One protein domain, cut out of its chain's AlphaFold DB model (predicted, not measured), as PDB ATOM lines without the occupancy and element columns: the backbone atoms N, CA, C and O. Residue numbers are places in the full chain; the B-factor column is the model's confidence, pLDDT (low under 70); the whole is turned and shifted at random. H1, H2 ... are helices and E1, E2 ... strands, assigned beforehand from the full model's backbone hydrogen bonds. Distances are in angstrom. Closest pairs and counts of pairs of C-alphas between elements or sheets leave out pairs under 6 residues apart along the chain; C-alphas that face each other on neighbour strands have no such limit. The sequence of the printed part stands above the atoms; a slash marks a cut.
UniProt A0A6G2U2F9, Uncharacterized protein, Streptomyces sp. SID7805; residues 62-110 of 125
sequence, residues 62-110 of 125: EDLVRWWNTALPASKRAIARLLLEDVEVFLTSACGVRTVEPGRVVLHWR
ATOM      1  N   GLU A  62      90.536  46.121  51.848       63.84
ATOM      2  CA  GLU A  62      89.117  45.758  51.812       63.84
ATOM      3  C   GLU A  62      88.478  45.695  53.214       63.84
ATOM      4  O   GLU A  62      87.372  46.206  53.426       63.84
ATOM      5  N   ASP A  63      89.202  45.171  54.207       69.75
ATOM      6  CA  ASP A  63      88.741  45.114  55.597       69.75
ATOM      7  C   ASP A  63      88.629  46.514  56.210       69.75
ATOM      8  O   ASP A  63      87.702  46.784  56.981       69.75
ATOM      9  N   LEU A  64      89.512  47.435  55.810       71.75
ATOM     10  CA  LEU A  64      89.458  48.831  56.237       71.75
ATOM     11  C   LEU A  64      88.247  49.562  55.643       71.75
ATOM     12  O   LEU A  64      87.589  50.323  56.355       71.75
ATOM     13  N   VAL A  65      87.909  49.312  54.373       78.56
ATOM     14  CA  VAL A  65      86.707  49.879  53.734       78.56
ATOM     15  C   VAL A  65      85.439  49.343  54.403       78.56
ATOM     16  O   VAL A  65      84.536  50.116  54.745       78.56
ATOM     17  N   ARG A  66      85.376  48.032  54.663       79.50
ATOM     18  CA  ARG A  66      84.242  47.408  55.363       79.50
ATOM     19  C   ARG A  66      84.090  47.943  56.787       79.50
ATOM     20  O   ARG A  66      82.977  48.270  57.215       79.50
ATOM     21  N   TRP A  67      85.201  48.086  57.508       80.62
ATOM     22  CA  TRP A  67      85.223  48.726  58.820       80.62
ATOM     23  C   TRP A  67      84.737  50.175  58.731       80.62
ATOM     24  O   TRP A  67      83.827  50.556  59.465       80.62
ATOM     25  N   TRP A  68      85.264  50.972  57.797       84.50
ATOM     26  CA  TRP A  68      84.876  52.370  57.628       84.50
ATOM     27  C   TRP A  68      83.369  52.503  57.411       84.50
ATOM     28  O   TRP A  68      82.730  53.338  58.039       84.50
ATOM     29  N   ASN A  69      82.742  51.652  56.605       84.19
ATOM     30  CA  ASN A  69      81.300  51.742  56.362       84.19
ATOM     31  C   ASN A  69      80.443  51.476  57.612       84.19
ATOM     32  O   ASN A  69      79.374  52.070  57.754       84.19
ATOM     33  N   THR A  70      80.933  50.678  58.562       81.50
ATOM     34  CA  THR A  70      80.203  50.286  59.784       81.50
ATOM     35  C   THR A  70      80.685  50.993  61.061       81.50
ATOM     36  O   THR A  70      80.066  50.874  62.126       81.50
ATOM     37  N   ALA A  71      81.782  51.750  60.978       79.62
ATOM     38  CA  ALA A  71      82.391  52.455  62.099       79.62
ATOM     39  C   ALA A  71      81.520  53.611  62.616       79.62
ATOM     40  O   ALA A  71      80.811  54.286  61.863       79.62
ATOM     41  N   LEU A  72      81.623  53.894  63.920       79.56
ATOM     42  CA  LEU A  72      80.919  55.024  64.523       79.56
ATOM     43  C   LEU A  72      81.459  56.359  63.972       79.56
ATOM     44  O   LEU A  72      82.668  56.490  63.752       79.56
ATOM     45  N   PRO A  73      80.615  57.402  63.846       83.06
ATOM     46  CA  PRO A  73      81.050  58.721  63.380       83.06
ATOM     47  C   PRO A  73      82.177  59.347  64.212       83.06
ATOM     48  O   PRO A  73      82.941  60.164  63.700       83.06
ATOM     49  N   ALA A  74      82.278  58.998  65.498       76.88
ATOM     50  CA  ALA A  74      83.366  59.445  66.365       76.88
ATOM     51  C   ALA A  74      84.713  58.829  65.950       76.88
ATOM     52  O   ALA A  74      85.697  59.551  65.830       76.88
ATOM     53  N   SER A  75      84.740  57.527  65.649       77.69
ATOM     54  CA  SER A  75      85.938  56.816  65.186       77.69
ATOM     55  C   SER A  75      86.424  57.348  63.839       77.69
ATOM     56  O   SER A  75      87.610  57.626  63.684       77.69
ATOM     57  N   LYS A  76      85.503  57.583  62.893       86.25
ATOM     58  CA  LYS A  76      85.826  58.200  61.594       86.25
ATOM     59  C   LYS A  76      86.468  59.573  61.766       86.25
ATOM     60  O   LYS A  76      87.500  59.852  61.168       86.25
ATOM     61  N   ARG A  77      85.880  60.415  62.626       84.44
ATOM     62  CA  ARG A  77      86.419  61.745  62.948       84.44
ATOM     63  C   ARG A  77      87.787  61.676  63.618       84.44
ATOM     64  O   ARG A  77      88.630  62.513  63.322       84.44
ATOM     65  N   ALA A  78      88.007  60.712  64.508       79.19
ATOM     66  CA  ALA A  78      89.293  60.540  65.173       79.19
ATOM     67  C   ALA A  78      90.396  60.169  64.170       79.19
ATOM     68  O   ALA A  78      91.431  60.825  64.152       79.19
ATOM     69  N   ILE A  79      90.148  59.197  63.286       81.62
ATOM     70  CA  ILE A  79      91.104  58.819  62.234       81.62
ATOM     71  C   ILE A  79      91.351  59.973  61.270       81.62
ATOM     72  O   ILE A  79      92.504  60.268  60.968       81.62
ATOM     73  N   ALA A  80      90.295  60.665  60.838       85.25
ATOM     74  CA  ALA A  80      90.448  61.847  60.002       85.25
ATOM     75  C   ALA A  80      91.337  62.890  60.693       85.25
ATOM     76  O   ALA A  80      92.268  63.373  60.084       85.25
ATOM     77  N   ARG A  81      91.154  63.172  61.987       83.06
ATOM     78  CA  ARG A  81      92.023  64.116  62.717       83.06
ATOM     79  C   ARG A  81      93.470  63.656  62.883       83.06
ATOM     80  O   ARG A  81      94.345  64.495  63.042       83.06
ATOM     81  N   LEU A  82      93.713  62.350  62.931       79.12
ATOM     82  CA  LEU A  82      95.057  61.798  63.107       79.12
ATOM     83  C   LEU A  82      95.839  61.742  61.793       79.12
ATOM     84  O   LEU A  82      97.060  61.903  61.805       79.12
ATOM     85  N   LEU A  83      95.144  61.461  60.687       81.69
ATOM     86  CA  LEU A  83      95.755  61.180  59.389       81.69
ATOM     87  C   LEU A  83      95.558  62.289  58.362       81.69
ATOM     88  O   LEU A  83      96.341  62.351  57.428       81.69
ATOM     89  N   LEU A  84      94.531  63.126  58.475       85.56
ATOM     90  CA  LEU A  84      94.345  64.261  57.576       85.56
ATOM     91  C   LEU A  84      95.260  65.390  58.041       85.56
ATOM     92  O   LEU A  84      95.156  65.857  59.173       85.56
ATOM     93  N   GLU A  85      96.173  65.777  57.168       86.69
ATOM     94  CA  GLU A  85      97.171  66.807  57.418       86.69
ATOM     95  C   GLU A  85      96.651  68.177  56.990       86.69
ATOM     96  O   GLU A  85      96.725  69.124  57.768       86.69
ATOM     97  N   ASP A  86      96.060  68.262  55.797       84.06
ATOM     98  CA  ASP A  86      95.536  69.516  55.263       84.06
ATOM     99  C   ASP A  86      94.327  69.290  54.336       84.06
ATOM    100  O   ASP A  86      94.108  68.197  53.801       84.06
ATOM    101  N   VAL A  87      93.509  70.330  54.183       85.12
ATOM    102  CA  VAL A  87      92.337  70.365  53.307       85.12
ATOM    103  C   VAL A  87      92.390  71.638  52.480       85.12
ATOM    104  O   VAL A  87      92.004  72.713  52.936       85.12
ATOM    105  N   GLU A  88      92.799  71.501  51.227       83.12
ATOM    106  CA  GLU A  88      92.767  72.603  50.277       83.12
ATOM    107  C   GLU A  88      91.388  72.676  49.625       83.12
ATOM    108  O   GLU A  88      90.897  71.703  49.046       83.12
ATOM    109  N   VAL A  89      90.751  73.844  49.717       81.50
ATOM    110  CA  VAL A  89      89.459  74.109  49.080       81.50
ATOM    111  C   VAL A  89      89.635  75.196  48.034       81.50
ATOM    112  O   VAL A  89      89.854  76.362  48.359       81.50
ATOM    113  N   PHE A  90      89.486  74.823  46.769       76.62
ATOM    114  CA  PHE A  90      89.501  75.764  45.661       76.62
ATOM    115  C   PHE A  90      88.189  76.557  45.608       76.62
ATOM    116  O   PHE A  90      87.094  76.067  45.932       76.62
ATOM    117  N   LEU A  91      88.303  77.832  45.233       65.56
ATOM    118  CA  LEU A  91      87.152  78.711  45.066       65.56
ATOM    119  C   LEU A  91      86.275  78.196  43.924       65.56
ATOM    120  O   LEU A  91      86.762  77.776  42.878       65.56
ATOM    121  N   THR A  92      84.966  78.229  44.142       65.44
ATOM    122  CA  THR A  92      83.996  77.856  43.114       65.44
ATOM    123  C   THR A  92      83.856  78.999  42.109       65.44
ATOM    124  O   THR A  92      83.831  80.166  42.496       65.44
ATOM    125  N   SER A  93      83.712  78.656  40.831       62.88
ATOM    126  CA  SER A  93      83.493  79.607  39.735       62.88
ATOM    127  C   SER A  93      82.127  80.323  39.803       62.88
ATOM    128  O   SER A  93      81.986  81.402  39.234       62.88
ATOM    129  N   ALA A  94      81.137  79.774  40.528       59.28
ATOM    130  CA  ALA A  94      79.776  80.313  40.655       59.28
ATOM    131  C   ALA A  94      79.163  80.195  42.077       59.28
ATOM    132  O   ALA A  94      78.895  79.104  42.582       59.28
ATOM    133  N   CYS A  95      78.867  81.320  42.734       56.31
ATOM    134  CA  CYS A  95      78.153  81.326  44.022       56.31
ATOM    135  C   CYS A  95      76.738  80.721  43.903       56.31
ATOM    136  O   CYS A  95      75.956  81.138  43.056       56.31
ATOM    137  N   GLY A  96      76.379  79.790  44.800       61.59
ATOM    138  CA  GLY A  96      75.009  79.254  44.938       61.59
ATOM    139  C   GLY A  96      74.850  77.747  44.703       61.59
ATOM    140  O   GLY A  96      73.776  77.198  44.948       61.59
ATOM    141  N   VAL A  97      75.908  77.052  44.282       61.81
ATOM    142  CA  VAL A  97      75.864  75.605  44.033       61.81
ATOM    143  C   VAL A  97      75.990  74.833  45.355       61.81
ATOM    144  O   VAL A  97      76.980  74.955  46.075       61.81
ATOM    145  N   ARG A  98      74.967  74.032  45.690       59.69
ATOM    146  CA  ARG A  98      74.924  73.183  46.904       59.69
ATOM    147  C   ARG A  98      75.767  71.906  46.790       59.69
ATOM    148  O   ARG A  98      75.928  71.189  47.773       59.69
ATOM    149  N   THR A  99      76.283  71.619  45.601       62.53
ATOM    150  CA  THR A  99      77.146  70.478  45.291       62.53
ATOM    151  C   THR A  99      78.593  70.933  45.124       62.53
ATOM    152  O   THR A  99      78.883  71.878  44.396       62.53
ATOM    153  N   VAL A 100      79.511  70.261  45.813       65.25
ATOM    154  CA  VAL A 100      80.955  70.481  45.663       65.25
ATOM    155  C   VAL A 100      81.385  69.927  44.302       65.25
ATOM    156  O   VAL A 100      81.144  68.755  44.021       65.25
ATOM    157  N   GLU A 101      81.986  70.761  43.453       70.62
ATOM    158  CA  GLU A 101      82.498  70.331  42.145       70.62
ATOM    159  C   GLU A 101      83.670  69.338  42.306       70.62
ATOM    160  O   GLU A 101      84.484  69.497  43.224       70.62
ATOM    161  N   PRO A 102      83.791  68.311  41.439       68.69
ATOM    162  CA  PRO A 102      84.934  67.399  41.453       68.69
ATOM    163  C   PRO A 102      86.258  68.166  41.324       68.69
ATOM    164  O   PRO A 102      86.389  69.036  40.471       68.69
ATOM    165  N   GLY A 103      87.241  67.856  42.176       70.62
ATOM    166  CA  GLY A 103      88.542  68.544  42.201       70.62
ATOM    167  C   GLY A 103      88.584  69.831  43.033       70.62
ATOM    168  O   GLY A 103      89.657  70.392  43.227       70.62
ATOM    169  N   ARG A 104      87.453  70.280  43.591       75.75
ATOM    170  CA  ARG A 104      87.397  71.469  44.456       75.75
ATOM    171  C   ARG A 104      88.041  71.263  45.824       75.75
ATOM    172  O   ARG A 104      88.472  72.230  46.441       75.75
ATOM    173  N   VAL A 105      88.048  70.032  46.320       77.94
ATOM    174  CA  VAL A 105      88.610  69.694  47.629       77.94
ATOM    175  C   VAL A 105      89.737  68.702  47.420       77.94
ATOM    176  O   VAL A 105      89.505  67.597  46.926       77.94
ATOM    177  N   VAL A 106      90.941  69.097  47.812       80.38
ATOM    178  CA  VAL A 106      92.107  68.221  47.866       80.38
ATOM    179  C   VAL A 106      92.383  67.912  49.330       80.38
ATOM    180  O   VAL A 106      92.482  68.802  50.170       80.38
ATOM    181  N   LEU A 107      92.430  66.619  49.640       83.00
ATOM    182  CA  LEU A 107      92.699  66.111  50.979       83.00
ATOM    183  C   LEU A 107      94.142  65.628  51.029       83.00
ATOM    184  O   LEU A 107      94.500  64.666  50.344       83.00
ATOM    185  N   HIS A 108      94.947  66.272  51.861       83.44
ATOM    186  CA  HIS A 108      96.321  65.871  52.111       83.44
ATOM    187  C   HIS A 108      96.356  64.949  53.316       83.44
ATOM    188  O   HIS A 108      95.985  65.332  54.424       83.44
ATOM    189  N   TRP A 109      96.781  63.709  53.094       83.19
ATOM    190  CA  TRP A 109      96.891  62.701  54.142       83.19
ATOM    191  C   TRP A 109      98.347  62.524  54.552       83.19
ATOM    192  O   TRP A 109      99.236  62.379  53.709       83.19
ATOM    193  N   ARG A 110      98.570  62.451  55.859       78.69
ATOM    194  CA  ARG A 110      99.861  62.180  56.467       78.69
ATOM    195  C   ARG A 110     100.391  60.837  55.980       78.69
ATOM    196  O   ARG A 110      99.761  59.792  56.166       78.69
TER     197      ARG A 110
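AT A GLANCE: This is residues 62 to 110 of the 125 residues of an uncharacterized protein of Streptomyces sp. SID7805 (UniProt A0A6G2U2F9). A long two-stranded hairpin, E1 and E2, has a wide loop, residues 90 to 104, at one end and two short helices at the other, where H2 turns a corner straight into E1 and H1 lies farther out, beyond H2. The assembly is loosely built, with few contacts between its parts, and in the loop residues 94 to 99 stick out free. The printed part has 49 residues, with two named helices and two named strands in the order H1, H2, E1, E2; the sheet, E1 - E2, is antiparallel, and the class is mixed, helices and strands. The whole is only just loose, close to extended, with a radius of gyration of the C-alphas of 14.1 A, and elongated, spanning 38 by 21 by 20 A.

IN THESE COORDINATES: H1 is residues 62 to 70, 12.8 A from first to last C-alpha, and begins with C-alpha 62 at (89.117, 45.758, 51.812). H2, residues 73 to 83, is 15.4 A long and ends with C-alpha 83 at (95.755, 61.180, 59.389). E1 is residues 84 to 89, 13.9 A long. E2 is residues 105 to 109, 12.6 A long, and ends with C-alpha 109 at (96.891, 62.701, 54.142).

HOW THE PARTS SIT: H1 and H2 are close but not clearly touching, the closest C-alphas being those of Trp 68 and Lys 76, 7.1 A apart. Their lines stand at a steep tilt of 47 degrees, and they run opposite ways. Every O i to N i+4 pair is within hydrogen-bond range in H1 and H2. A tight link with no residue between joins H2 to E1. The closest C-alphas of H2 and E2 are those of Leu 83 and Trp 109, 5.6 A apart. E1 and E2 form a hairpin of antiparallel neighbours, with 164 degrees between their directions. Across it N 85 and O 108 are 2.8 A apart and N 106 and O 88 are 2.9 A apart, both within hydrogen-bond range. H1 is apart from E1 and from E2.

THE WHOLE: The two C-alphas farthest apart in the domain are those of Asp 63 and Cys 95, at 39.5 A. The printed part has no cut. The link from E1 to E2 is long, with 15 residues; the link from H1 to H2 is tight, with 2 residues. Residues 69 to 75, of which 73 to 75 belong to H2, also stand free. The mean pLDDT of the printed part is 76.1, and it is under 70 at residues 62 to 63, 91 to 100 and 102.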